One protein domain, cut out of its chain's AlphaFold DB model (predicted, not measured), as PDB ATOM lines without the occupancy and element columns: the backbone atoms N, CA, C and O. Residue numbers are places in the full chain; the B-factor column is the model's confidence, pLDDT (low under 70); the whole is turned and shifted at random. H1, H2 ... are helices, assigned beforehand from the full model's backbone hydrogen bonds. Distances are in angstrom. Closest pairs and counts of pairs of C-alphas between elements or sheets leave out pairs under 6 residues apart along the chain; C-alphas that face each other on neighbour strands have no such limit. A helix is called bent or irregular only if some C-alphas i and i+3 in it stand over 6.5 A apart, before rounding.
ATOM      1  N   HIS A   4     -61.531 -41.660 -24.407       77.75
ATOM      2  CA  HIS A   4     -62.788 -41.567 -23.644       77.75
ATOM      3  C   HIS A   4     -62.986 -42.681 -22.608       77.75
ATOM      4  O   HIS A   4     -63.531 -42.441 -21.530       77.75
ATOM      5  N   ARG A   5     -62.553 -43.915 -22.909       78.50
ATOM      6  CA  ARG A   5     -62.677 -45.038 -21.967       78.50
ATOM      7  C   ARG A   5     -61.773 -44.821 -20.760       78.50
ATOM      8  O   ARG A   5     -62.185 -45.148 -19.652       78.50
ATOM      9  N   LEU A   6     -60.573 -44.285 -20.982       80.50
ATOM     10  CA  LEU A   6     -59.632 -43.977 -19.913       80.50
ATOM     11  C   LEU A   6     -60.186 -42.863 -19.016       80.50
ATOM     12  O   LEU A   6     -60.256 -43.053 -17.806       80.50
ATOM     13  N   PHE A   7     -60.683 -41.768 -19.608       81.44
ATOM     14  CA  PHE A   7     -61.320 -40.677 -18.857       81.44
ATOM     15  C   PHE A   7     -62.477 -41.151 -17.996       81.44
ATOM     16  O   PHE A   7     -62.567 -40.778 -16.830       81.44
ATOM     17  N   ARG A   8     -63.337 -42.009 -18.548       88.56
ATOM     18  CA  ARG A   8     -64.466 -42.568 -17.807       88.56
ATOM     19  C   ARG A   8     -64.010 -43.359 -16.583       88.56
ATOM     20  O   ARG A   8     -64.588 -43.200 -15.517       88.56
ATOM     21  N   VAL A   9     -62.989 -44.206 -16.740       87.81
ATOM     22  CA  VAL A   9     -62.454 -45.033 -15.647       87.81
ATOM     23  C   VAL A   9     -61.795 -44.165 -14.577       87.81
ATOM     24  O   VAL A   9     -62.109 -44.331 -13.406       87.81
ATOM     25  N   LEU A  10     -60.945 -43.214 -14.975       87.69
ATOM     26  CA  LEU A  10     -60.254 -42.317 -14.045       87.69
ATOM     27  C   LEU A  10     -61.228 -41.416 -13.282       87.69
ATOM     28  O   LEU A  10     -61.071 -41.224 -12.083       87.69
ATOM     29  N   LEU A  11     -62.246 -40.879 -13.960       88.50
ATOM     30  CA  LEU A  11     -63.263 -40.064 -13.304       88.50
ATOM     31  C   LEU A  11     -64.083 -40.890 -12.313       88.50
ATOM     32  O   LEU A  11     -64.365 -40.404 -11.223       88.50
ATOM     33  N   ASN A  12     -64.455 -42.119 -12.683       89.38
ATOM     34  CA  ASN A  12     -65.188 -43.005 -11.787       89.38
ATOM     35  C   ASN A  12     -64.366 -43.306 -10.529       89.38
ATOM     36  O   ASN A  12     -64.847 -43.087  -9.427       89.38
ATOM     37  N   ASP A  13     -63.108 -43.717 -10.700       89.94
ATOM     38  CA  ASP A  13     -62.195 -43.993  -9.587       89.94
ATOM     39  C   ASP A  13     -61.971 -42.754  -8.703       89.94
ATOM     40  O   ASP A  13     -62.014 -42.831  -7.478       89.94
ATOM     41  N   TYR A  14     -61.804 -41.576  -9.308       88.88
ATOM     42  CA  TYR A  14     -61.666 -40.329  -8.562       88.88
ATOM     43  C   TYR A  14     -62.909 -40.011  -7.721       88.88
ATOM     44  O   TYR A  14     -62.773 -39.634  -6.557       88.88
ATOM     45  N   LEU A  15     -64.108 -40.153  -8.295       90.31
ATOM     46  CA  LEU A  15     -65.364 -39.899  -7.587       90.31
ATOM     47  C   LEU A  15     -65.580 -40.914  -6.465       90.31
ATOM     48  O   LEU A  15     -65.852 -40.494  -5.346       90.31
ATOM     49  N   ASP A  16     -65.348 -42.200  -6.722       89.50
ATOM     50  CA  ASP A  16     -65.466 -43.258  -5.713       89.50
ATOM     51  C   ASP A  16     -64.517 -43.014  -4.523       89.50
ATOM     52  O   ASP A  16     -64.890 -43.216  -3.367       89.50
ATOM     53  N   ASN A  17     -63.298 -42.528  -4.790       89.50
ATOM     54  CA  ASN A  17     -62.287 -42.285  -3.760       89.50
ATOM     55  C   ASN A  17     -62.462 -40.956  -3.007       89.50
ATOM     56  O   ASN A  17     -62.133 -40.872  -1.822       89.50
ATOM     57  N   LYS A  18     -62.896 -39.885  -3.681       91.06
ATOM     58  CA  LYS A  18     -62.969 -38.531  -3.091       91.06
ATOM     59  C   LYS A  18     -64.360 -38.133  -2.622       91.06
ATOM     60  O   LYS A  18     -64.450 -37.319  -1.708       91.06
ATOM     61  N   TYR A  19     -65.394 -38.686  -3.241       91.12
ATOM     62  CA  TYR A  19     -66.794 -38.343  -3.017       91.12
ATOM     63  C   TYR A  19     -67.636 -39.629  -2.960       91.12
ATOM     64  O   TYR A  19     -68.492 -39.841  -3.818       91.12
ATOM     65  N   PRO A  20     -67.402 -40.526  -1.982       87.88
ATOM     66  CA  PRO A  20     -68.102 -41.812  -1.893       87.88
ATOM     67  C   PRO A  20     -69.627 -41.668  -1.730       87.88
ATOM     68  O   PRO A  20     -70.383 -42.596  -2.015       87.88
ATOM     69  N   GLU A  21     -70.104 -40.504  -1.283       89.06
ATOM     70  CA  GLU A  21     -71.519 -40.135  -1.261       89.06
ATOM     71  C   GLU A  21     -72.132 -40.004  -2.662       89.06
ATOM     72  O   GLU A  21     -73.347 -40.134  -2.825       89.06
ATOM     73  N   PHE A  22     -71.303 -39.791  -3.683       84.31
ATOM     74  CA  PHE A  22     -71.678 -39.729  -5.090       84.31
ATOM     75  C   PHE A  22     -71.844 -41.145  -5.672       84.31
ATOM     76  O   PHE A  22     -71.219 -41.530  -6.655       84.31
ATOM     77  N   ASN A  23     -72.703 -41.947  -5.042       81.69
ATOM     78  CA  ASN A  23     -72.939 -43.339  -5.413       81.69
ATOM     79  C   ASN A  23     -73.996 -43.441  -6.525       81.69
ATOM     80  O   ASN A  23     -75.203 -43.473  -6.267       81.69
ATOM     81  N   ILE A  24     -73.537 -43.480  -7.776       87.44
ATOM     82  CA  ILE A  24     -74.380 -43.605  -8.971       87.44
ATOM     83  C   ILE A  24     -74.264 -45.023  -9.540       87.44
ATOM     84  O   ILE A  24     -73.185 -45.610  -9.598       87.44
ATOM     85  N   ARG A  25     -75.377 -45.595 -10.020       88.81
ATOM     86  CA  ARG A  25     -75.353 -46.912 -10.678       88.81
ATOM     87  C   ARG A  25     -74.488 -46.867 -11.941       88.81
ATOM     88  O   ARG A  25     -74.578 -45.925 -12.721       88.81
ATOM     89  N   ALA A  26     -73.732 -47.930 -12.215       87.25
ATOM     90  CA  ALA A  26     -72.779 -47.975 -13.333       87.25
ATOM     91  C   ALA A  26     -73.381 -47.626 -14.714       87.25
ATOM     92  O   ALA A  26     -72.714 -47.013 -15.556       87.25
ATOM     93  N   ASN A  27     -74.642 -48.001 -14.960       89.75
ATOM     94  CA  ASN A  27     -75.352 -47.661 -16.195       89.75
ATOM     95  C   ASN A  27     -75.714 -46.167 -16.264       89.75
ATOM     96  O   ASN A  27     -75.510 -45.539 -17.300       89.75
ATOM     97  N   GLU A  28     -76.194 -45.591 -15.164       91.44
ATOM     98  CA  GLU A  28     -76.492 -44.163 -15.051       91.44
ATOM     99  C   GLU A  28     -75.215 -43.325 -15.164       91.44
ATOM    100  O   GLU A  28     -75.194 -42.355 -15.919       91.44
ATOM    101  N   PHE A  29     -74.129 -43.744 -14.510       91.69
ATOM    102  CA  PHE A  29     -72.820 -43.106 -14.630       91.69
ATOM    103  C   PHE A  29     -72.346 -43.081 -16.083       91.69
ATOM    104  O   PHE A  29     -71.956 -42.038 -16.599       91.69
ATOM    105  N   THR A  30     -72.419 -44.223 -16.772       90.12
ATOM    106  CA  THR A  30     -71.980 -44.322 -18.168       90.12
ATOM    107  C   THR A  30     -72.812 -43.416 -19.079       90.12
ATOM    108  O   THR A  30     -72.245 -42.714 -19.914       90.12
ATOM    109  N   ASN A  31     -74.133 -43.367 -18.885       90.81
ATOM    110  CA  ASN A  31     -75.009 -42.492 -19.663       90.81
ATOM    111  C   ASN A  31     -74.713 -41.006 -19.408       90.81
ATOM    112  O   ASN A  31     -74.525 -40.258 -20.366       90.81
ATOM    113  N   ARG A  32     -74.609 -40.582 -18.141       90.06
ATOM    114  CA  ARG A  32     -74.279 -39.189 -17.786       90.06
ATOM    115  C   ARG A  32     -72.893 -38.784 -18.270       90.06
ATOM    116  O   ARG A  32     -72.730 -37.691 -18.805       90.06
ATOM    117  N   PHE A  33     -71.909 -39.679 -18.158       91.19
ATOM    118  CA  PHE A  33     -70.565 -39.436 -18.668       91.19
ATOM    119  C   PHE A  33     -70.600 -39.079 -20.154       91.19
ATOM    120  O   PHE A  33     -70.070 -38.042 -20.538       91.19
ATOM    121  N   HIS A  34     -71.255 -39.897 -20.982       89.75
ATOM    122  CA  HIS A  34     -71.282 -39.673 -22.426       89.75
ATOM    123  C   HIS A  34     -72.168 -38.495 -22.851       89.75
ATOM    124  O   HIS A  34     -71.802 -37.797 -23.792       89.75
ATOM    125  N   MET A  35     -73.300 -38.266 -22.180       89.00
ATOM    126  CA  MET A  35     -74.286 -37.264 -22.609       89.00
ATOM    127  C   MET A  35     -74.046 -35.868 -22.029       89.00
ATOM    128  O   MET A  35     -74.343 -34.877 -22.689       89.00
ATOM    129  N   GLU A  36     -73.522 -35.772 -20.806       89.88
ATOM    130  CA  GLU A  36     -73.458 -34.508 -20.061       89.88
ATOM    131  C   GLU A  36     -72.020 -34.086 -19.745       89.88
ATOM    132  O   GLU A  36     -71.686 -32.905 -19.834       89.88
ATOM    133  N   TRP A  37     -71.160 -35.026 -19.342       90.75
ATOM    134  CA  TRP A  37     -69.867 -34.664 -18.749       90.75
ATOM    135  C   TRP A  37     -68.714 -34.660 -19.740       90.75
ATOM    136  O   TRP A  37     -67.829 -33.817 -19.618       90.75
ATOM    137  N   LEU A  38     -68.708 -35.571 -20.715       87.62
ATOM    138  CA  LEU A  38     -67.579 -35.759 -21.624       87.62
ATOM    139  C   LEU A  38     -67.234 -34.470 -22.376       87.62
ATOM    140  O   LEU A  38     -66.082 -34.051 -22.356       87.62
ATOM    141  N   SER A  39     -68.222 -33.800 -22.971       86.19
ATOM    142  CA  SER A  39     -68.002 -32.546 -23.705       86.19
ATOM    143  C   SER A  39     -67.445 -31.437 -22.805       86.19
ATOM    144  O   SER A  39     -66.467 -30.777 -23.157       86.19
ATOM    145  N   GLY A  40     -68.010 -31.269 -21.605       87.69
ATOM    146  CA  GLY A  40     -67.543 -30.284 -20.628       87.69
ATOM    147  C   GLY A  40     -66.136 -30.578 -20.097       87.69
ATOM    148  O   GLY A  40     -65.348 -29.654 -19.889       87.69
ATOM    149  N   LEU A  41     -65.800 -31.854 -19.901       85.38
ATOM    150  CA  LEU A  41     -64.466 -32.291 -19.492       85.38
ATOM    151  C   LEU A  41     -63.440 -32.041 -20.594       85.38
ATOM    152  O   LEU A  41     -62.404 -31.444 -20.315       85.38
ATOM    153  N   LEU A  42     -63.746 -32.415 -21.839       83.88
ATOM    154  CA  LEU A  42     -62.872 -32.172 -22.987       83.88
ATOM    155  C   LEU A  42     -62.613 -30.673 -23.189       83.88
ATOM    156  O   LEU A  42     -61.465 -30.264 -23.352       83.88
ATOM    157  N   ALA A  43     -63.646 -29.831 -23.078       84.56
ATOM    158  CA  ALA A  43     -63.491 -28.379 -23.166       84.56
ATOM    159  C   ALA A  43     -62.594 -27.820 -22.045       84.56
ATOM    160  O   ALA A  43     -61.693 -27.018 -22.297       84.56
ATOM    161  N   LYS A  44     -62.795 -28.269 -20.798       84.38
ATOM    162  CA  LYS A  44     -61.935 -27.881 -19.667       84.38
ATOM    163  C   LYS A  44     -60.493 -28.338 -19.864       84.38
ATOM    164  O   LYS A  44     -59.581 -27.578 -19.557       84.38
ATOM    165  N   MET A  45     -60.287 -29.541 -20.391       82.19
ATOM    166  CA  MET A  45     -58.960 -30.064 -20.698       82.19
ATOM    167  C   MET A  45     -58.258 -29.269 -21.791       82.19
ATOM    168  O   MET A  45     -57.092 -28.934 -21.615       82.19
ATOM    169  N   LYS A  46     -58.961 -28.904 -22.868       81.25
ATOM    170  CA  LYS A  46     -58.427 -28.027 -23.920       81.25
ATOM    171  C   LYS A  46     -57.983 -26.677 -23.349       81.25
ATOM    172  O   LYS A  46     -56.876 -26.217 -23.622       81.25
ATOM    173  N   ASN A  47     -58.799 -26.074 -22.486       84.81
ATOM    174  CA  ASN A  47     -58.448 -24.813 -21.829       84.81
ATOM    175  C   ASN A  47     -57.254 -24.966 -20.877       84.81
ATOM    176  O   ASN A  47     -56.352 -24.131 -20.875       84.81
ATOM    177  N   TYR A  48     -57.231 -26.043 -20.089       83.81
ATOM    178  CA  TYR A  48     -56.115 -26.351 -19.198       83.81
ATOM    179  C   TYR A  48     -54.820 -26.566 -19.980       83.81
ATOM    180  O   TYR A  48     -53.775 -26.067 -19.580       83.81
ATOM    181  N   TRP A  49     -54.895 -27.255 -21.115       82.31
ATOM    182  CA  TRP A  49     -53.770 -27.471 -22.009       82.31
ATOM    183  C   TRP A  49     -53.199 -26.161 -22.546       82.31
ATOM    184  O   TRP A  49     -51.999 -25.921 -22.422       82.31
ATOM    185  N   GLY A  50     -54.061 -25.290 -23.081       83.31
ATOM    186  CA  GLY A  50     -53.655 -23.966 -23.550       83.31
ATOM    187  C   GLY A  50     -52.992 -23.151 -22.438       83.31
ATOM    188  O   GLY A  50     -51.925 -22.573 -22.641       83.31
ATOM    189  N   LEU A  51     -53.565 -23.175 -21.232       87.44
ATOM    190  CA  LEU A  51     -52.990 -22.507 -20.065       87.44
ATOM    191  C   LEU A  51     -51.635 -23.103 -19.659       87.44
ATOM    192  O   LEU A  51     -50.690 -22.357 -19.415       87.44
ATOM    193  N   ALA A  52     -51.515 -24.431 -19.611       86.81
ATOM    194  CA  ALA A  52     -50.277 -25.118 -19.261       86.81
ATOM    195  C   ALA A  52     -49.162 -24.796 -20.264       86.81
ATOM    196  O   ALA A  52     -48.048 -24.480 -19.854       86.81
ATOM    197  N   PHE A  53     -49.473 -24.789 -21.563       86.19
ATOM    198  CA  PHE A  53     -48.528 -24.391 -22.604       86.19
ATOM    199  C   PHE A  53     -48.029 -22.956 -22.400       86.19
ATOM    200  O   PHE A  53     -46.821 -22.718 -22.399       86.19
ATOM    201  N   GLN A  54     -48.937 -22.002 -22.168       88.00
ATOM    202  CA  GLN A  54     -48.559 -20.608 -21.922       88.00
ATOM    203  C   GLN A  54     -47.727 -20.457 -20.644       88.00
ATOM    204  O   GLN A  54     -46.727 -19.741 -20.638       88.00
ATOM    205  N   ASN A  55     -48.085 -21.170 -19.576       92.19
ATOM    206  CA  ASN A  55     -47.333 -21.143 -18.326       92.19
ATOM    207  C   ASN A  55     -45.916 -21.696 -18.502       92.19
ATOM    208  O   ASN A  55     -44.967 -21.072 -18.026       92.19
ATOM    209  N   VAL A  56     -45.748 -22.820 -19.207       92.38
ATOM    210  CA  VAL A  56     -44.421 -23.376 -19.516       92.38
ATOM    211  C   VAL A  56     -43.633 -22.403 -20.386       92.38
ATOM    212  O   VAL A  56     -42.512 -22.049 -20.029       92.38
ATOM    213  N   ARG A  57     -44.232 -21.888 -21.465       89.75
ATOM    214  CA  ARG A  57     -43.592 -20.918 -22.363       89.75
ATOM    215  C   ARG A  57     -43.085 -19.689 -21.611       89.75
ATOM    216  O   ARG A  57     -41.938 -19.296 -21.787       89.75
ATOM    217  N   ASN A  58     -43.908 -19.102 -20.748       90.44
ATOM    218  CA  ASN A  58     -43.517 -17.944 -19.942       90.44
ATOM    219  C   ASN A  58     -42.433 -18.298 -18.913       90.44
ATOM    220  O   ASN A  58     -41.555 -17.484 -18.623       90.44
ATOM    221  N   SER A  59     -42.475 -19.518 -18.377       93.69
ATOM    222  CA  SER A  59     -41.497 -20.005 -17.402       93.69
ATOM    223  C   SER A  59     -40.110 -20.200 -17.997       93.69
ATOM    224  O   SER A  59     -39.143 -19.870 -17.321       93.69
ATOM    225  N   ILE A  60     -40.006 -20.664 -19.248       92.88
ATOM    226  CA  ILE A  60     -38.729 -20.801 -19.969       92.88
ATOM    227  C   ILE A  60     -37.962 -19.475 -19.930       92.88
ATOM    228  O   ILE A  60     -36.847 -19.409 -19.415       92.88
ATOM    229  N   TRP A  61     -38.592 -18.399 -20.403       90.94
ATOM    230  CA  TRP A  61     -37.950 -17.086 -20.508       90.94
ATOM    231  C   TRP A  61     -37.646 -16.476 -19.144       90.94
ATOM    232  O   TRP A  61     -36.586 -15.890 -18.942       90.94
ATOM    233  N   LYS A  62     -38.541 -16.679 -18.172       92.12
ATOM    234  CA  LYS A  62     -38.317 -16.228 -16.798       92.12
ATOM    235  C   LYS A  62     -37.128 -16.932 -16.139       92.12
ATOM    236  O   LYS A  62     -36.373 -16.276 -15.430       92.12
ATOM    237  N   VAL A  63     -36.976 -18.242 -16.337       93.19
ATOM    238  CA  VAL A  63     -35.900 -19.035 -15.720       93.19
ATOM    239  C   VAL A  63     -34.553 -18.747 -16.372       93.19
ATOM    240  O   VAL A  63     -33.573 -18.566 -15.658       93.19
ATOM    241  N   PHE A  64     -34.504 -18.658 -17.701       90.06
ATOM    242  CA  PHE A  64     -33.257 -18.351 -18.404       90.06
ATOM    243  C   PHE A  64     -32.880 -16.864 -18.361       90.06
ATOM    244  O   PHE A  64     -31.761 -16.512 -18.719       90.06
ATOM    245  N   GLY A  65     -33.781 -15.983 -17.910       85.50
ATOM    246  CA  GLY A  65     -33.522 -14.543 -17.832       85.50
ATOM    247  C   GLY A  65     -33.348 -13.884 -19.202       85.50
ATOM    248  O   GLY A  65     -32.767 -12.806 -19.297       85.50
ATOM    249  N   VAL A  66     -33.838 -14.532 -20.259       78.69
ATOM    250  CA  VAL A  66     -33.780 -14.043 -21.637       78.69
ATOM    251  C   VAL A  66     -35.111 -13.368 -21.950       78.69
ATOM    252  O   VAL A  66     -36.172 -13.934 -21.678       78.69
ATOM    253  N   GLU A  67     -35.082 -12.159 -22.516       73.50
ATOM    254  CA  GLU A  67     -36.298 -11.551 -23.061       73.50
ATOM    255  C   GLU A  67     -36.877 -12.483 -24.119       73.50
ATOM    256  O   GLU A  67     -36.159 -12.857 -25.039       73.50
ATOM    257  N   ASN A  68     -38.156 -12.858 -23.978       70.56
ATOM    258  CA  ASN A  68     -38.861 -13.733 -24.916       70.56
ATOM    259  C   ASN A  68     -38.600 -13.240 -26.346       70.56
ATOM    260  O   ASN A  68     -39.172 -12.211 -26.730       70.56
ATOM    261  N   PRO A  69     -37.747 -13.928 -27.124       65.44
ATOM    262  CA  PRO A  69     -37.414 -13.469 -28.453       65.44
ATOM    263  C   PRO A  69     -38.644 -13.770 -29.295       65.44
ATOM    264  O   PRO A  69     -38.871 -14.905 -29.709       65.44
ATOM    265  N   LEU A  70     -39.500 -12.755 -29.426       61.22
ATOM    266  CA  LEU A  70     -40.831 -12.830 -30.013       61.22
ATOM    267  C   LEU A  70     -40.751 -13.426 -31.417       61.22
ATOM    268  O   LEU A  70     -40.547 -12.720 -32.404       61.22
ATOM    269  N   LEU A  71     -40.967 -14.735 -31.514       67.69
ATOM    270  CA  LEU A  71     -41.327 -15.360 -32.770       67.69
ATOM    271  C   LEU A  71     -42.731 -14.852 -33.124       67.69
ATOM    272  O   LEU A  71     -43.678 -15.050 -32.353       67.69
ATOM    273  N   LYS A  72     -42.857 -14.146 -34.252       66.00
ATOM    274  CA  LYS A  72     -44.148 -13.625 -34.719       66.00
ATOM    275  C   LYS A  72     -45.138 -14.779 -34.881       66.00
ATOM    276  O   LYS A  72     -44.760 -15.864 -35.316       66.00
ATOM    277  N   SER A  73     -46.409 -14.537 -34.560       60.88
ATOM    278  CA  SER A  73     -47.469 -15.554 -34.629       60.88
ATOM    279  C   SER A  73     -47.644 -16.163 -36.026       60.88
ATOM    280  O   SER A  73     -48.075 -17.302 -36.140       60.88
ATOM    281  N   ASN A  74     -47.236 -15.450 -37.080       67.38
ATOM    282  CA  ASN A  74     -47.290 -15.886 -38.475       67.38
ATOM    283  C   ASN A  74     -45.927 -16.302 -39.062       67.38
ATOM    284  O   ASN A  74     -45.770 -16.329 -40.285       67.38
ATOM    285  N   ALA A  75     -44.928 -16.585 -38.218       77.38
ATOM    286  CA  ALA A  75     -43.599 -16.975 -38.673       77.38
ATOM    287  C   ALA A  75     -43.652 -18.251 -39.527       77.38
ATOM    288  O   ALA A  75     -44.227 -19.275 -39.144       77.38
ATOM    289  N   GLY A  76     -43.021 -18.197 -40.699       81.38
ATOM    290  CA  GLY A  76     -42.908 -19.356 -41.578       81.38
ATOM    291  C   GLY A  76     -41.996 -20.433 -40.983       81.38
ATOM    292  O   GLY A  76     -41.133 -20.153 -40.152       81.38
ATOM    293  N   ALA A  77     -42.116 -21.672 -41.465       81.69
ATOM    294  CA  ALA A  77     -41.294 -22.791 -40.987       81.69
ATOM    295  C   ALA A  77     -39.777 -22.508 -41.051       81.69
ATOM    296  O   ALA A  77     -39.034 -22.885 -40.150       81.69
ATOM    297  N   SER A  78     -39.304 -21.801 -42.084       83.69
ATOM    298  CA  SER A  78     -37.887 -21.429 -42.219       83.69
ATOM    299  C   SER A  78     -37.434 -20.367 -41.211       83.69
ATOM    300  O   SER A  78     -36.271 -20.360 -40.815       83.69
ATOM    301  N   GLU A  79     -38.334 -19.482 -40.783       86.88
ATOM    302  CA  GLU A  79     -38.070 -18.492 -39.739       86.88
ATOM    303  C   GLU A  79     -38.023 -19.157 -38.363       86.88
ATOM    304  O   GLU A  79     -37.076 -18.919 -37.621       86.88
ATOM    305  N   ILE A  80     -38.965 -20.066 -38.079       84.69
ATOM    306  CA  ILE A  80     -38.968 -20.904 -36.869       84.69
ATOM    307  C   ILE A  80     -37.651 -21.663 -36.734       84.69
ATOM    308  O   ILE A  80     -37.009 -21.599 -35.690       84.69
ATOM    309  N   VAL A  81     -37.230 -22.362 -37.791       86.75
ATOM    310  CA  VAL A  81     -35.989 -23.146 -37.772       86.75
ATOM    311  C   VAL A  81     -34.783 -22.248 -37.512       86.75
ATOM    312  O   VAL A  81     -33.977 -22.557 -36.640       86.75
ATOM    313  N   ARG A  82     -34.675 -21.114 -38.215       88.62
ATOM    314  CA  ARG A  82     -33.558 -20.178 -38.026       88.62
ATOM    315  C   ARG A  82     -33.520 -19.610 -36.608       88.62
ATOM    316  O   ARG A  82     -32.441 -19.464 -36.052       88.62
ATOM    317  N   TRP A  83     -34.685 -19.301 -36.040       89.00
ATOM    318  CA  TRP A  83     -34.807 -18.817 -34.670       89.00
ATOM    319  C   TRP A  83     -34.357 -19.873 -33.656       89.00
ATOM    320  O   TRP A  83     -33.518 -19.571 -32.817       89.00
ATOM    321  N   LYS A  84     -34.815 -21.128 -33.775       90.06
ATOM    322  CA  LYS A  84     -34.373 -22.200 -32.865       90.06
ATOM    323  C   LYS A  84     -32.885 -22.533 -32.994       90.06
ATOM    324  O   LYS A  84     -32.280 -23.002 -32.042       90.06
ATOM    325  N   GLN A  85     -32.310 -22.307 -34.172       91.38
ATOM    326  CA  GLN A  85     -30.881 -22.482 -34.441       91.38
ATOM    327  C   GLN A  85     -30.023 -21.295 -33.987       91.38
ATOM    328  O   GLN A  85     -28.801 -21.360 -34.142       91.38
ATOM    329  N   SER A  86     -30.613 -20.216 -33.457       91.44
ATOM    330  CA  SER A  86     -29.814 -19.164 -32.833       91.44
ATOM    331  C   SER A  86     -29.066 -19.734 -31.630       91.44
ATOM    332  O   SER A  86     -29.530 -20.672 -30.977       91.44
ATOM    333  N   VAL A  87     -27.898 -19.160 -31.347       91.00
ATOM    334  CA  VAL A  87     -27.056 -19.604 -30.231       91.00
ATOM    335  C   VAL A  87     -27.834 -19.505 -28.921       91.00
ATOM    336  O   VAL A  87     -27.836 -20.460 -28.155       91.00
ATOM    337  N   GLU A  88     -28.591 -18.422 -28.706       90.44
ATOM    338  CA  GLU A  88     -29.339 -18.249 -27.458       90.44
ATOM    339  C   GLU A  88     -30.394 -19.346 -27.245       90.44
ATOM    340  O   GLU A  88     -30.537 -19.861 -26.134       90.44
ATOM    341  N   ILE A  89     -31.134 -19.727 -28.293       91.56
ATOM    342  CA  ILE A  89     -32.183 -20.750 -28.178       91.56
ATOM    343  C   ILE A  89     -31.592 -22.152 -28.057       91.56
ATOM    344  O   ILE A  89     -32.057 -22.943 -27.232       91.56
ATOM    345  N   ALA A  90     -30.549 -22.451 -28.833       92.50
ATOM    346  CA  ALA A  90     -29.841 -23.721 -28.743       92.50
ATOM    347  C   ALA A  90     -29.217 -23.919 -27.349       92.50
ATOM    348  O   ALA A  90     -29.336 -25.002 -26.777       92.50
ATOM    349  N   ASP A  91     -28.643 -22.866 -26.762       93.19
ATOM    350  CA  ASP A  91     -28.082 -22.905 -25.410       93.19
ATOM    351  C   ASP A  91     -29.169 -23.111 -24.346       93.19
ATOM    352  O   ASP A  91     -28.987 -23.915 -23.423       93.19
ATOM    353  N   CYS A  92     -30.334 -22.462 -24.492       94.19
ATOM    354  CA  CYS A  92     -31.495 -22.718 -23.632       94.19
ATOM    355  C   CYS A  92     -31.922 -24.191 -23.704       94.19
ATOM    356  O   CYS A  92     -32.163 -24.811 -22.668       94.19
ATOM    357  N   PHE A  93     -31.989 -24.767 -24.910       95.00
ATOM    358  CA  PHE A  93     -32.345 -26.173 -25.098       95.00
ATOM    359  C   PHE A  93     -31.331 -27.118 -24.444       95.00
ATOM    360  O   PHE A  93     -31.721 -27.995 -23.677       95.00
ATOM    361  N   CYS A  94     -30.033 -26.922 -24.686       94.81
ATOM    362  CA  CYS A  94     -28.975 -27.728 -24.072       94.81
ATOM    363  C   CYS A  94     -29.012 -27.650 -22.538       94.81
ATOM    364  O   CYS A  94     -28.847 -28.664 -21.857       94.81
ATOM    365  N   SER A  95     -29.293 -26.464 -21.992       95.31
ATOM    366  CA  SER A  95     -29.351 -26.234 -20.546       95.31
ATOM    367  C   SER A  95     -30.452 -27.037 -19.852       95.31
ATOM    368  O   SER A  95     -30.290 -27.371 -18.680       95.31
ATOM    369  N   LEU A  96     -31.531 -27.416 -20.552       95.50
ATOM    370  CA  LEU A  96     -32.620 -28.228 -19.986       95.50
ATOM    371  C   LEU A  96     -32.124 -29.530 -19.344       95.50
ATOM    372  O   LEU A  96     -32.734 -30.001 -18.389       95.50
ATOM    373  N   PHE A  97     -31.025 -30.087 -19.856       94.88
ATOM    374  CA  PHE A  97     -30.495 -31.396 -19.474       94.88
ATOM    375  C   PHE A  97     -29.334 -31.319 -18.477       94.88
ATOM    376  O   PHE A  97     -28.707 -32.333 -18.171       94.88
ATOM    377  N   VAL A  98     -29.025 -30.122 -17.976       93.94
ATOM    378  CA  VAL A  98     -27.892 -29.870 -17.082       93.94
ATOM    379  C   VAL A  98     -28.405 -29.471 -15.697       93.94
ATOM    380  O   VAL A  98     -29.459 -28.845 -15.556       93.94
ATOM    381  N   GLN A  99     -27.657 -29.841 -14.657       92.94
ATOM    382  CA  GLN A  99     -27.901 -29.366 -13.298       92.94
ATOM    383  C   GLN A  99     -27.234 -28.009 -13.082       92.94
ATOM    384  O   GLN A  99     -26.112 -27.768 -13.523       92.94
ATOM    385  N   ASN A 100     -27.925 -27.119 -12.382       89.88
ATOM    386  CA  ASN A 100     -27.349 -25.858 -11.940       89.88
ATOM    387  C   ASN A 100     -26.423 -26.059 -10.723       89.88
ATOM    388  O   ASN A 100     -26.250 -27.166 -10.213       89.88
ATOM    389  N   GLU A 101     -25.882 -24.960 -10.198       90.25
ATOM    390  CA  GLU A 101     -24.983 -24.965  -9.033       90.25
ATOM    391  C   GLU A 101     -25.605 -25.568  -7.759       90.25
ATOM    392  O   GLU A 101     -24.886 -26.032  -6.879       90.25
ATOM    393  N   SER A 102     -26.939 -25.596  -7.657       89.56
ATOM    394  CA  SER A 102     -27.665 -26.213  -6.536       89.56
ATOM    395  C   SER A 102     -27.923 -27.716  -6.713       89.56
ATOM    396  O   SER A 102     -28.533 -28.333  -5.844       89.56
ATOM    397  N   GLY A 103     -27.488 -28.308  -7.832       89.12
ATOM    398  CA  GLY A 103     -27.738 -29.712  -8.175       89.12
ATOM    399  C   GLY A 103     -29.146 -29.988  -8.718       89.12
ATOM    400  O   GLY A 103     -29.494 -31.141  -8.951       89.12
ATOM    401  N   ALA A 104     -29.965 -28.954  -8.932       89.69
ATOM    402  CA  ALA A 104     -31.292 -29.084  -9.530       89.69
ATOM    403  C   ALA A 104     -31.212 -28.940 -11.053       89.69
ATOM    404  O   ALA A 104     -30.488 -28.075 -11.554       89.69
ATOM    405  N   TYR A 105     -31.983 -29.733 -11.798       93.06
ATOM    406  CA  TYR A 105     -32.073 -29.556 -13.245       93.06
ATOM    407  C   TYR A 105     -32.789 -28.247 -13.597       93.06
ATOM    408  O   TYR A 105     -33.762 -27.849 -12.947       93.06
ATOM    409  N   TRP A 106     -32.347 -27.583 -14.669       94.75
ATOM    410  CA  TRP A 106     -33.005 -26.368 -15.168       94.75
ATOM    411  C   TRP A 106     -34.469 -26.606 -15.548       94.75
ATOM    412  O   TRP A 106     -35.328 -25.761 -15.291       94.75
ATOM    413  N   ILE A 107     -34.783 -27.779 -16.093       95.56
ATOM    414  CA  ILE A 107     -36.158 -28.146 -16.435       95.56
ATOM    415  C   ILE A 107     -37.073 -28.267 -15.201       95.56
ATOM    416  O   ILE A 107     -38.242 -27.883 -15.276       95.56
ATOM    417  N   ASP A 108     -36.551 -28.676 -14.040       93.44
ATOM    418  CA  ASP A 108     -37.332 -28.747 -12.796       93.44
ATOM    419  C   ASP A 108     -37.721 -27.351 -12.293       93.44
ATOM    420  O   ASP A 108     -38.807 -27.150 -11.743       93.44
ATOM    421  N   LEU A 109     -36.846 -26.359 -12.497       93.62
ATOM    422  CA  LEU A 109     -37.126 -24.954 -12.189       93.62
ATOM    423  C   LEU A 109     -38.235 -24.402 -13.087       93.62
ATOM    424  O   LEU A 109     -39.144 -23.730 -12.595       93.62
ATOM    425  N   ILE A 110     -38.186 -24.716 -14.387       95.12
ATOM    426  CA  ILE A 110     -39.225 -24.327 -15.349       95.12
ATOM    427  C   ILE A 110     -40.559 -24.956 -14.947       95.12
ATOM    428  O   ILE A 110     -41.558 -24.244 -14.842       95.12
ATOM    429  N   ALA A 111     -40.575 -26.257 -14.651       94.38
ATOM    430  CA  ALA A 111     -41.779 -26.967 -14.239       94.38
ATOM    431  C   ALA A 111     -42.360 -26.373 -12.942       94.38
ATOM    432  O   ALA A 111     -43.547 -26.049 -12.879       94.38
ATOM    433  N   ARG A 112     -41.520 -26.118 -11.932       91.88
ATOM    434  CA  ARG A 112     -41.944 -25.494 -10.668       91.88
ATOM    435  C   ARG A 112     -42.529 -24.094 -10.854       91.88
ATOM    436  O   ARG A 112     -43.414 -23.710 -10.100       91.88
ATOM    437  N   ASN A 113     -42.041 -23.323 -11.825       92.12
ATOM    438  CA  ASN A 113     -42.592 -22.002 -12.117       92.12
ATOM    439  C   ASN A 113     -43.871 -22.069 -12.975       92.12
ATOM    440  O   ASN A 113     -44.711 -21.177 -12.875       92.12
ATOM    441  N   ALA A 114     -44.032 -23.113 -13.793       92.56
ATOM    442  CA  ALA A 114     -45.198 -23.300 -14.654       92.56
ATOM    443  C   ALA A 114     -46.428 -23.826 -13.895       92.56
ATOM    444  O   ALA A 114     -47.564 -23.464 -14.221       92.56
ATOM    445  N   PHE A 115     -46.216 -24.667 -12.880       89.38
ATOM    446  CA  PHE A 115     -47.285 -25.228 -12.057       89.38
ATOM    447  C   PHE A 115     -47.453 -24.449 -10.748       89.38
ATOM    448  O   PHE A 115     -46.496 -24.164 -10.034       89.38
ATOM    449  N   SER A 116     -48.698 -24.104 -10.410       77.81
ATOM    450  CA  SER A 116     -49.013 -23.405  -9.159       77.81
ATOM    451  C   SER A 116     -48.676 -24.280  -7.954       77.81
ATOM    452  O   SER A 116     -49.242 -25.360  -7.828       77.81
ATOM    453  N   MET A 117     -47.868 -23.786  -7.011       73.94
ATOM    454  CA  MET A 117     -47.576 -24.507  -5.759       73.94
ATOM    455  C   MET A 117     -48.815 -24.724  -4.876       73.94
ATOM    456  O   MET A 117     -48.813 -25.600  -4.018       73.94
ATOM    457  N   VAL A 118     -49.881 -23.939  -5.073       75.19
ATOM    458  CA  VAL A 118     -51.153 -24.124  -4.355       75.19
ATOM    459  C   VAL A 118     -51.921 -25.324  -4.912       75.19
ATOM    460  O   VAL A 118     -52.529 -26.072  -4.154       75.19
ATOM    461  N   ALA A 119     -51.891 -25.517  -6.234       71.69
ATOM    462  CA  ALA A 119     -52.585 -26.619  -6.904       71.69
ATOM    463  C   ALA A 119     -51.730 -27.897  -6.982       71.69
ATOM    464  O   ALA A 119     -52.259 -29.003  -6.932       71.69
ATOM    465  N   VAL A 120     -50.412 -27.734  -7.089       75.19
ATOM    466  CA  VAL A 120     -49.398 -28.782  -7.227       75.19
ATOM    467  C   VAL A 120     -48.334 -28.544  -6.147       75.19
ATOM    468  O   VAL A 120     -47.262 -28.005  -6.427       75.19
ATOM    469  N   PRO A 121     -48.618 -28.902  -4.880       75.06
ATOM    470  CA  PRO A 121     -47.687 -28.682  -3.770       75.06
ATOM    471  C   PRO A 121     -46.435 -29.561  -3.868       75.06
ATOM    472  O   PRO A 121     -45.412 -29.268  -3.254       75.06
ATOM    473  N   THR A 122     -46.502 -30.647  -4.640       85.12
ATOM    474  CA  THR A 122     -45.378 -31.544  -4.898       85.12
ATOM    475  C   THR A 122     -45.222 -31.721  -6.397       85.12
ATOM    476  O   THR A 122     -46.132 -32.200  -7.071       85.12
ATOM    477  N   LEU A 123     -44.060 -31.324  -6.909       88.00
ATOM    478  CA  LEU A 123     -43.702 -31.519  -8.306       88.00
ATOM    479  C   LEU A 123     -43.372 -33.001  -8.529       88.00
ATOM    480  O   LEU A 123     -42.514 -33.546  -7.837       88.00
ATOM    481  N   THR A 124     -44.071 -33.652  -9.457       91.12
ATOM    482  CA  THR A 124     -43.863 -35.077  -9.781       91.12
ATOM    483  C   THR A 124     -43.069 -35.242 -11.074       91.12
ATOM    484  O   THR A 124     -42.962 -34.305 -11.867       91.12
ATOM    485  N   HIS A 125     -42.571 -36.455 -11.326       93.56
ATOM    486  CA  HIS A 125     -41.903 -36.791 -12.586       93.56
ATOM    487  C   HIS A 125     -42.795 -36.548 -13.810       93.56
ATOM    488  O   HIS A 125     -42.296 -36.076 -14.825       93.56
ATOM    489  N   ASP A 126     -44.112 -36.775 -13.716       91.25
ATOM    490  CA  ASP A 126     -45.055 -36.466 -14.800       91.25
ATOM    491  C   ASP A 126     -45.063 -34.977 -15.152       91.25
ATOM    492  O   ASP A 126     -45.053 -34.616 -16.328       91.25
ATOM    493  N   HIS A 127     -45.030 -34.100 -14.142       91.81
ATOM    494  CA  HIS A 127     -44.967 -32.657 -14.362       91.81
ATOM    495  C   HIS A 127     -43.667 -32.269 -15.074       91.81
ATOM    496  O   HIS A 127     -43.694 -31.483 -16.026       91.81
ATOM    497  N   CYS A 128     -42.533 -32.834 -14.650       93.81
ATOM    498  CA  CYS A 128     -41.239 -32.550 -15.263       93.81
ATOM    499  C   CYS A 128     -41.131 -33.121 -16.688       93.81
ATOM    500  O   CYS A 128     -40.697 -32.412 -17.595       93.81
ATOM    501  N   ALA A 129     -41.595 -34.352 -16.924       95.12
ATOM    502  CA  ALA A 129     -41.625 -34.986 -18.245       95.12
ATOM    503  C   ALA A 129     -42.537 -34.230 -19.222       95.12
ATOM    504  O   ALA A 129     -42.156 -33.974 -20.364       95.12
ATOM    505  N   PHE A 130     -43.717 -33.804 -18.761       93.06
ATOM    506  CA  PHE A 130     -44.620 -32.952 -19.530       93.06
ATOM    507  C   PHE A 130     -43.995 -31.601 -19.881       93.06
ATOM    508  O   PHE A 130     -44.041 -31.171 -21.034       93.06
ATOM    509  N   THR A 131     -43.365 -30.945 -18.905       95.19
ATOM    510  CA  THR A 131     -42.664 -29.675 -19.140       95.19
ATOM    511  C   THR A 131     -41.541 -29.860 -20.155       95.19
ATOM    512  O   THR A 131     -41.393 -29.029 -21.049       95.19
ATOM    513  N   LEU A 132     -40.785 -30.959 -20.067       95.69
ATOM    514  CA  LEU A 132     -39.693 -31.253 -20.991       95.69
ATOM    515  C   LEU A 132     -40.202 -31.493 -22.413       95.69
ATOM    516  O   LEU A 132     -39.637 -30.939 -23.347       95.69
ATOM    517  N   ALA A 133     -41.310 -32.220 -22.578       94.00
ATOM    518  CA  ALA A 133     -41.963 -32.394 -23.876       94.00
ATOM    519  C   ALA A 133     -42.356 -31.054 -24.514       94.00
ATOM    520  O   ALA A 133     -42.129 -30.837 -25.703       94.00
ATOM    521  N   MET A 134     -42.895 -30.123 -23.725       92.06
ATOM    522  CA  MET A 134     -43.224 -28.782 -24.210       92.06
ATOM    523  C   MET A 134     -41.971 -27.969 -24.555       92.06
ATOM    524  O   MET A 134     -41.931 -27.313 -25.594       92.06
ATOM    525  N   CYS A 135     -40.931 -28.032 -23.719       93.25
ATOM    526  CA  CYS A 135     -39.667 -27.343 -23.978       93.25
ATOM    527  C   CYS A 135     -38.960 -27.892 -25.224       93.25
ATOM    528  O   CYS A 135     -38.410 -27.109 -25.990       93.25
ATOM    529  N   ASP A 136     -39.023 -29.200 -25.470       92.88
ATOM    530  CA  ASP A 136     -38.490 -29.841 -26.674       92.88
ATOM    531  C   ASP A 136     -39.185 -29.305 -27.938       92.88
ATOM    532  O   ASP A 136     -38.533 -28.858 -28.880       92.88
ATOM    533  N   ILE A 137     -40.514 -29.181 -27.925       88.75
ATOM    534  CA  ILE A 137     -41.259 -28.590 -29.051       88.75
ATOM    535  C   ILE A 137     -40.883 -27.125 -29.271       88.75
ATOM    536  O   ILE A 137     -40.753 -26.686 -30.415       88.75
ATOM    537  N   ILE A 138     -40.725 -26.355 -28.194       88.75
ATOM    538  CA  ILE A 138     -40.473 -24.913 -28.271       88.75
ATOM    539  C   ILE A 138     -39.025 -24.627 -28.685       88.75
ATOM    540  O   ILE A 138     -38.809 -23.784 -29.550       88.75
ATOM    541  N   LEU A 139     -38.044 -25.316 -28.099       91.56
ATOM    542  CA  LEU A 139     -36.633 -24.920 -28.139       91.56
ATOM    543  C   LEU A 139     -35.755 -25.826 -29.007       91.56
ATOM    544  O   LEU A 139     -34.696 -25.377 -29.432       91.56
ATOM    545  N   ASN A 140     -36.154 -27.069 -29.304       91.62
ATOM    546  CA  ASN A 140     -35.257 -28.018 -29.970       91.62
ATOM    547  C   ASN A 140     -34.855 -27.530 -31.381       91.62
ATOM    548  O   ASN A 140     -35.717 -27.471 -32.270       91.62
ATOM    549  N   PRO A 141     -33.559 -27.248 -31.636       89.12
ATOM    550  CA  PRO A 141     -33.070 -26.682 -32.899       89.12
ATOM    551  C   PRO A 141     -33.243 -27.614 -34.102       89.12
ATOM    552  O   PRO A 141     -33.193 -27.171 -35.251       89.12
ATOM    553  N   ARG A 142     -33.449 -28.913 -33.856       87.06
ATOM    554  CA  ARG A 142     -33.677 -29.923 -34.895       87.06
ATOM    555  C   ARG A 142     -35.156 -30.064 -35.260       87.06
ATOM    556  O   ARG A 142     -35.466 -30.614 -36.317       87.06
ATOM    557  N   SER A 143     -36.063 -29.541 -34.434       81.75
ATOM    558  CA  SER A 143     -37.501 -29.568 -34.696       81.75
ATOM    559  C   SER A 143     -37.927 -28.413 -35.605       81.75
ATOM    560  O   SER A 143     -37.711 -27.238 -35.308       81.75
ATOM    561  N   ARG A 144     -38.610 -28.746 -36.707       75.88
ATOM    562  CA  ARG A 144     -39.080 -27.779 -37.720       75.88
ATOM    563  C   ARG A 144     -40.410 -27.109 -37.376       75.88
ATOM    564  O   ARG A 144     -40.879 -26.260 -38.128       75.88
ATOM    565  N   SER A 145     -41.036 -27.518 -36.276       71.75
ATOM    566  CA  SER A 145     -42.376 -27.098 -35.890       71.75
ATOM    567  C   SER A 145     -42.389 -26.620 -34.445       71.75
ATOM    568  O   SER A 145     -41.639 -27.112 -33.607       71.75
ATOM    569  N   VAL A 146     -43.266 -25.669 -34.153       70.38
ATOM    570  CA  VAL A 146     -43.666 -25.319 -32.779       70.38
ATOM    571  C   VAL A 146     -45.070 -25.843 -32.457       70.38
ATOM    572  O   VAL A 146     -45.615 -25.547 -31.400       70.38
ATOM    573  N   LYS A 147     -45.683 -26.606 -33.376       74.88
ATOM    574  CA  LYS A 147     -47.018 -27.178 -33.183       74.88
ATOM    575  C   LYS A 147     -46.958 -28.349 -32.211       74.88
ATOM    576  O   LYS A 147     -46.335 -29.372 -32.487       74.88
ATOM    577  N   CYS A 148     -47.688 -28.201 -31.119       70.94
ATOM    578  CA  CYS A 148     -47.918 -29.216 -30.107       70.94
ATOM    579  C   CYS A 148     -49.037 -30.177 -30.532       70.94
ATOM    580  O   CYS A 148     -50.185 -29.979 -30.150       70.94
ATOM    581  N   THR A 149     -48.727 -31.208 -31.324       78.81
ATOM    582  CA  THR A 149     -49.710 -32.270 -31.615       78.81
ATOM    583  C   THR A 149     -49.780 -33.269 -30.460       78.81
ATOM    584  O   THR A 149     -48.763 -33.545 -29.813       78.81
ATOM    585  N   GLU A 150     -50.960 -33.849 -30.211       77.56
ATOM    586  CA  GLU A 150     -51.145 -34.842 -29.140       77.56
ATOM    587  C   GLU A 150     -50.196 -36.028 -29.339       77.56
ATOM    588  O   GLU A 150     -49.479 -36.436 -28.423       77.56
ATOM    589  N   LYS A 151     -50.126 -36.531 -30.576       82.62
ATOM    590  CA  LYS A 151     -49.258 -37.651 -30.950       82.62
ATOM    591  C   LYS A 151     -47.784 -37.383 -30.652       82.62
ATOM    592  O   LYS A 151     -47.063 -38.304 -30.262       82.62
ATOM    593  N   TYR A 152     -47.310 -36.161 -30.886       83.69
ATOM    594  CA  TYR A 152     -45.925 -35.810 -30.591       83.69
ATOM    595  C   TYR A 152     -45.707 -35.712 -29.081       83.69
ATOM    596  O   TYR A 152     -44.827 -36.387 -28.552       83.69
ATOM    597  N   ILE A 153     -46.564 -34.974 -28.370       87.06
ATOM    598  CA  ILE A 153     -46.404 -34.774 -26.925       87.06
ATOM    599  C   ILE A 153     -46.487 -36.082 -26.159       87.06
ATOM    600  O   ILE A 153     -45.649 -36.323 -25.297       87.06
ATOM    601  N   LYS A 154     -47.435 -36.956 -26.496       87.44
ATOM    602  CA  LYS A 154     -47.555 -38.263 -25.851       87.44
ATOM    603  C   LYS A 154     -46.261 -39.072 -25.970       87.44
ATOM    604  O   LYS A 154     -45.774 -39.596 -24.974       87.44
ATOM    605  N   ARG A 155     -45.669 -39.102 -27.167       88.38
ATOM    606  CA  ARG A 155     -44.400 -39.793 -27.429       88.38
ATOM    607  C   ARG A 155     -43.248 -39.205 -26.614       88.38
ATOM    608  O   ARG A 155     -42.461 -39.957 -26.047       88.38
ATOM    609  N   CYS A 156     -43.156 -37.877 -26.550       91.19
ATOM    610  CA  CYS A 156     -42.137 -37.193 -25.758       91.19
ATOM    611  C   CYS A 156     -42.300 -37.488 -24.265       91.19
ATOM    612  O   CYS A 156     -41.334 -37.872 -23.612       91.19
ATOM    613  N   VAL A 157     -43.520 -37.363 -23.736       92.75
ATOM    614  CA  VAL A 157     -43.823 -37.606 -22.318       92.75
ATOM    615  C   VAL A 157     -43.484 -39.036 -21.923       92.75
ATOM    616  O   VAL A 157     -42.831 -39.225 -20.904       92.75
ATOM    617  N   GLU A 158     -43.865 -40.033 -22.725       92.88
ATOM    618  CA  GLU A 158     -43.560 -41.440 -22.441       92.88
ATOM    619  C   GLU A 158     -42.048 -41.686 -22.314       92.88
ATOM    620  O   GLU A 158     -41.605 -42.346 -21.374       92.88
ATOM    621  N   LYS A 159     -41.238 -41.118 -23.218       94.06
ATOM    622  CA  LYS A 159     -39.777 -41.256 -23.164       94.06
ATOM    623  C   LYS A 159     -39.162 -40.498 -21.995       94.06
ATOM    624  O   LYS A 159     -38.418 -41.085 -21.215       94.06
ATOM    625  N   PHE A 160     -39.511 -39.228 -21.829       95.38
ATOM    626  CA  PHE A 160     -38.943 -38.404 -20.767       95.38
ATOM    627  C   PHE A 160     -39.350 -38.881 -19.373       95.38
ATOM    628  O   PHE A 160     -38.548 -38.810 -18.448       95.38
ATOM    629  N   LEU A 161     -40.558 -39.425 -19.202       95.25
ATOM    630  CA  LEU A 161     -40.979 -40.003 -17.927       95.25
ATOM    631  C   LEU A 161     -40.100 -41.198 -17.528       95.25
ATOM    632  O   LEU A 161     -39.743 -41.329 -16.357       95.25
ATOM    633  N   ASN A 162     -39.696 -42.033 -18.490       94.44
ATOM    634  CA  ASN A 162     -38.753 -43.123 -18.230       94.44
ATOM    635  C   ASN A 162     -37.379 -42.600 -17.792       94.44
ATOM    636  O   ASN A 162     -36.782 -43.177 -16.882       94.44
ATOM    637  N   ASP A 163     -36.907 -41.495 -18.377       93.62
ATOM    638  CA  ASP A 163     -35.649 -40.859 -17.970       93.62
ATOM    639  C   ASP A 163     -35.723 -40.359 -16.519       93.62
ATOM    640  O   ASP A 163     -34.856 -40.676 -15.701       93.62
ATOM    641  N   TYR A 164     -36.805 -39.666 -16.147       91.00
ATOM    642  CA  TYR A 164     -37.013 -39.215 -14.765       91.00
ATOM    643  C   TYR A 164     -37.094 -40.373 -13.774       91.00
ATOM    644  O   TYR A 164     -36.521 -40.300 -12.689       91.00
ATOM    645  N   ASN A 165     -37.732 -41.478 -14.157       90.38
ATOM    646  CA  ASN A 165     -37.754 -42.688 -13.336       90.38
ATOM    647  C   ASN A 165     -36.374 -43.362 -13.222       90.38
ATOM    648  O   ASN A 165     -36.159 -44.137 -12.292       90.38
ATOM    649  N   SER A 166     -35.445 -43.053 -14.131       89.06
ATOM    650  CA  SER A 166     -34.094 -43.625 -14.193       89.06
ATOM    651  C   SER A 166     -32.996 -42.696 -13.656       89.06
ATOM    652  O   SER A 166     -31.850 -43.132 -13.555       89.06
ATOM    653  N   GLY A 167     -33.309 -41.445 -13.294       85.00
ATOM    654  CA  GLY A 167     -32.350 -40.525 -12.667       85.00
ATOM    655  C   GLY A 167     -32.389 -39.062 -13.120       85.00
ATOM    656  O   GLY A 167     -31.596 -38.277 -12.604       85.00
ATOM    657  N   GLY A 168     -33.279 -38.671 -14.038       85.75
ATOM    658  CA  GLY A 168     -33.438 -37.277 -14.481       85.75
ATOM    659  C   GLY A 168     -33.499 -37.141 -16.002       85.75
ATOM    660  O   GLY A 168     -33.443 -38.132 -16.718       85.75
ATOM    661  N   SER A 169     -33.623 -35.916 -16.515       88.56
ATOM    662  CA  SER A 169     -33.756 -35.659 -17.958       88.56
ATOM    663  C   SER A 169     -32.522 -36.088 -18.767       88.56
ATOM    664  O   SER A 169     -31.396 -35.791 -18.366       88.56
ATOM    665  N   SER A 170     -32.731 -36.679 -19.951       91.44
ATOM    666  CA  SER A 170     -31.662 -37.123 -20.858       91.44
ATOM    667  C   SER A 170     -31.723 -36.440 -22.228       91.44
ATOM    668  O   SER A 170     -32.742 -36.498 -22.919       91.44
ATOM    669  N   TYR A 171     -30.601 -35.854 -22.663       91.19
ATOM    670  CA  TYR A 171     -30.472 -35.282 -24.011       91.19
ATOM    671  C   TYR A 171     -30.603 -36.358 -25.102       91.19
ATOM    672  O   TYR A 171     -31.243 -36.136 -26.130       91.19
ATOM    673  N   GLY A 172     -30.073 -37.563 -24.857       90.94
ATOM    674  CA  GLY A 172     -30.137 -38.673 -25.814       90.94
ATOM    675  C   GLY A 172     -31.571 -39.111 -26.132       90.94
ATOM    676  O   GLY A 172     -31.862 -39.507 -27.261       90.94
ATOM    677  N   SER A 173     -32.497 -38.975 -25.178       91.94
ATOM    678  CA  SER A 173     -33.919 -39.254 -25.407       91.94
ATOM    679  C   SER A 173     -34.559 -38.231 -26.345       91.94
ATOM    680  O   SER A 173     -35.320 -38.623 -27.233       91.94
ATOM    681  N   ALA A 174     -34.199 -36.948 -26.228       90.94
ATOM    682  CA  ALA A 174     -34.634 -35.908 -27.161       90.94
ATOM    683  C   ALA A 174     -34.091 -36.158 -28.581       90.94
ATOM    684  O   ALA A 174     -34.826 -36.039 -29.565       90.94
ATOM    685  N   GLU A 175     -32.835 -36.606 -28.703       91.69
ATOM    686  CA  GLU A 175     -32.272 -37.016 -29.995       91.69
ATOM    687  C   GLU A 175     -32.989 -38.231 -30.594       91.69
ATOM    688  O   GLU A 175     -33.281 -38.253 -31.791       91.69
ATOM    689  N   ALA A 176     -33.316 -39.234 -29.778       91.50
ATOM    690  CA  ALA A 176     -34.040 -40.413 -30.239       91.50
ATOM    691  C   ALA A 176     -35.448 -40.062 -30.745       91.50
ATOM    692  O   ALA A 176     -35.882 -40.603 -31.759       91.50
ATOM    693  N   ILE A 177     -36.157 -39.147 -30.069       90.38
ATOM    694  CA  ILE A 177     -37.489 -38.674 -30.486       90.38
ATOM    695  C   ILE A 177     -37.437 -38.060 -31.886       90.38
ATOM    696  O   ILE A 177     -38.235 -38.438 -32.749       90.38
ATOM    697  N   ILE A 178     -36.511 -37.124 -32.116       87.81
ATOM    698  CA  ILE A 178     -36.436 -36.419 -33.400       87.81
ATOM    699  C   ILE A 178     -35.942 -37.338 -34.519       87.81
ATOM    700  O   ILE A 178     -36.447 -37.258 -35.635       87.81
ATOM    701  N   ASN A 179     -35.005 -38.246 -34.231       88.31
ATOM    702  CA  ASN A 179     -34.535 -39.219 -35.213       88.31
ATOM    703  C   ASN A 179     -35.686 -40.134 -35.653       88.31
ATOM    704  O   ASN A 179     -35.941 -40.251 -36.844       88.31
ATOM    705  N   GLU A 180     -36.454 -40.696 -34.717       88.06
ATOM    706  CA  GLU A 180     -37.627 -41.517 -35.047       88.06
ATOM    707  C   GLU A 180     -38.685 -40.755 -35.858       88.06
ATOM    708  O   GLU A 180     -39.335 -41.331 -36.731       88.06
ATOM    709  N   GLU A 181     -38.885 -39.461 -35.585       84.25
ATOM    710  CA  GLU A 181     -39.789 -38.628 -36.379       84.25
ATOM    711  C   GLU A 181     -39.290 -38.426 -37.815       84.25
ATOM    712  O   GLU A 181     -40.087 -38.506 -38.754       84.25
ATOM    713  N   LEU A 182     -37.991 -38.179 -37.996       82.69
ATOM    714  CA  LEU A 182     -37.381 -38.032 -39.317       82.69
ATOM    715  C   LEU A 182     -37.501 -39.331 -40.119       82.69
ATOM    716  O   LEU A 182     -38.029 -39.300 -41.230       82.69
ATOM    717  N   GLU A 183     -37.140 -40.464 -39.516       85.31
ATOM    718  CA  GLU A 183     -37.266 -41.788 -40.128       85.31
ATOM    719  C   GLU A 183     -38.717 -42.068 -40.549       85.31
ATOM    720  O   GLU A 183     -38.985 -42.419 -41.700       85.31
ATOM    721  N   ALA A 184     -39.698 -41.842 -39.667       82.06
ATOM    722  CA  ALA A 184     -41.108 -42.079 -39.985       82.06
ATOM    723  C   ALA A 184     -41.613 -41.222 -41.165       82.06
ATOM    724  O   ALA A 184     -42.446 -41.674 -41.960       82.06
ATOM    725  N   ASN A 185     -41.114 -39.991 -41.295       79.06
ATOM    726  CA  ASN A 185     -41.473 -39.088 -42.388       79.06
ATOM    727  C   ASN A 185     -40.825 -39.492 -43.720       79.06
ATOM    728  O   ASN A 185     -41.464 -39.363 -44.771       79.06
ATOM    729  N   GLU A 186     -39.598 -40.011 -43.696       78.94
ATOM    730  CA  GLU A 186     -38.929 -40.557 -44.881       78.94
ATOM    731  C   GLU A 186     -39.665 -41.789 -45.416       78.94
ATOM    732  O   GLU A 186     -40.015 -41.830 -46.599       78.94
ATOM    733  N   HIS A 187     -40.025 -42.726 -44.534       73.75
ATOM    734  CA  HIS A 187     -40.800 -43.918 -44.897       73.75
ATOM    735  C   HIS A 187     -42.162 -43.550 -45.516       73.75
ATOM    736  O   HIS A 187     -42.567 -44.115 -46.535       73.75
ATOM    737  N   ARG A 188     -42.858 -42.551 -44.954       75.12
ATOM    738  CA  ARG A 188     -44.126 -42.043 -45.510       75.12
ATOM    739  C   ARG A 188     -43.938 -41.397 -46.888       75.12
ATOM    740  O   ARG A 188     -44.782 -41.570 -47.761       75.12
TER     741      ARG A 188
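This is residues 4 to 188 of the 225 residues of an uncharacterized protein of Gigaspora rosea (UniProt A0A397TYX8). The model has two lobes: a cluster of helices round H6, and a small head of H1 and H2a at the far end of the long arm H2b. In the cluster, H5 and the later part of H2b pack on one side of H6 and H7 on the other, while residues 183 to 188 of H8 stick out. The printed part has 185 residues with eight named helices, H1 to H8 in order, and no named strand: all helix. It is only just compact, close to loose, with a radius of gyration of the C-alphas of 19.0 A and spans of 59 by 44 by 32 A.

H2, residues 26 to 64, was assigned as one helix by its hydrogen bonds but is bent: C-alphas 35 and 38 are 6.9 A apart, and arms H2a, residues 26 to 35, and H2b, residues 38 to 64, stand at a steep tilt of 68 degrees, only just short of about perpendicular. H1, residues 4 to 18, is close to but not clearly touching H2a, the closest C-alphas, of Arg 8 and Phe 33, being 6.9 A apart. H3, residues 77 to 84, is close but not clearly touching H4, residues 87 to 95 (Lys 84 and Ala 90, closest C-alphas, 6.3 A). H5, residues 106 to 114, touches residues 52 to 63 of H2b (closest C-alphas Asn 55 and Ala 114, 4.8 A). The hub H6, residues 125 to 139, touches H2b, H4, H5 and H7, residues 150 to 166; the closest C-alphas of H6 and H7, Ala 129 and Phe 160, are 5.0 A apart. H7 and H8, residues 171 to 188, form a helical hairpin at a shallow tilt of 32 degrees, only just short of steep. Every O i to N i+4 pair is within hydrogen-bond range in H1, H2a and H3 to H8, and 22 of 23 in H2b.

H1 begins at C-alpha 4, (-62.788, -41.567, -23.644). H2b is 38.6 A long, H7 24.3 A and H8 26.4 A, ending at C-alpha 188, (-44.126, -42.043, -45.510).

The C-alphas of Arg 25 and Val 87 are farthest apart, 58.8 A. The printed part has no cut; the link from H2 to H3 is long, and residues 69 to 74 in it are under pLDDT 70.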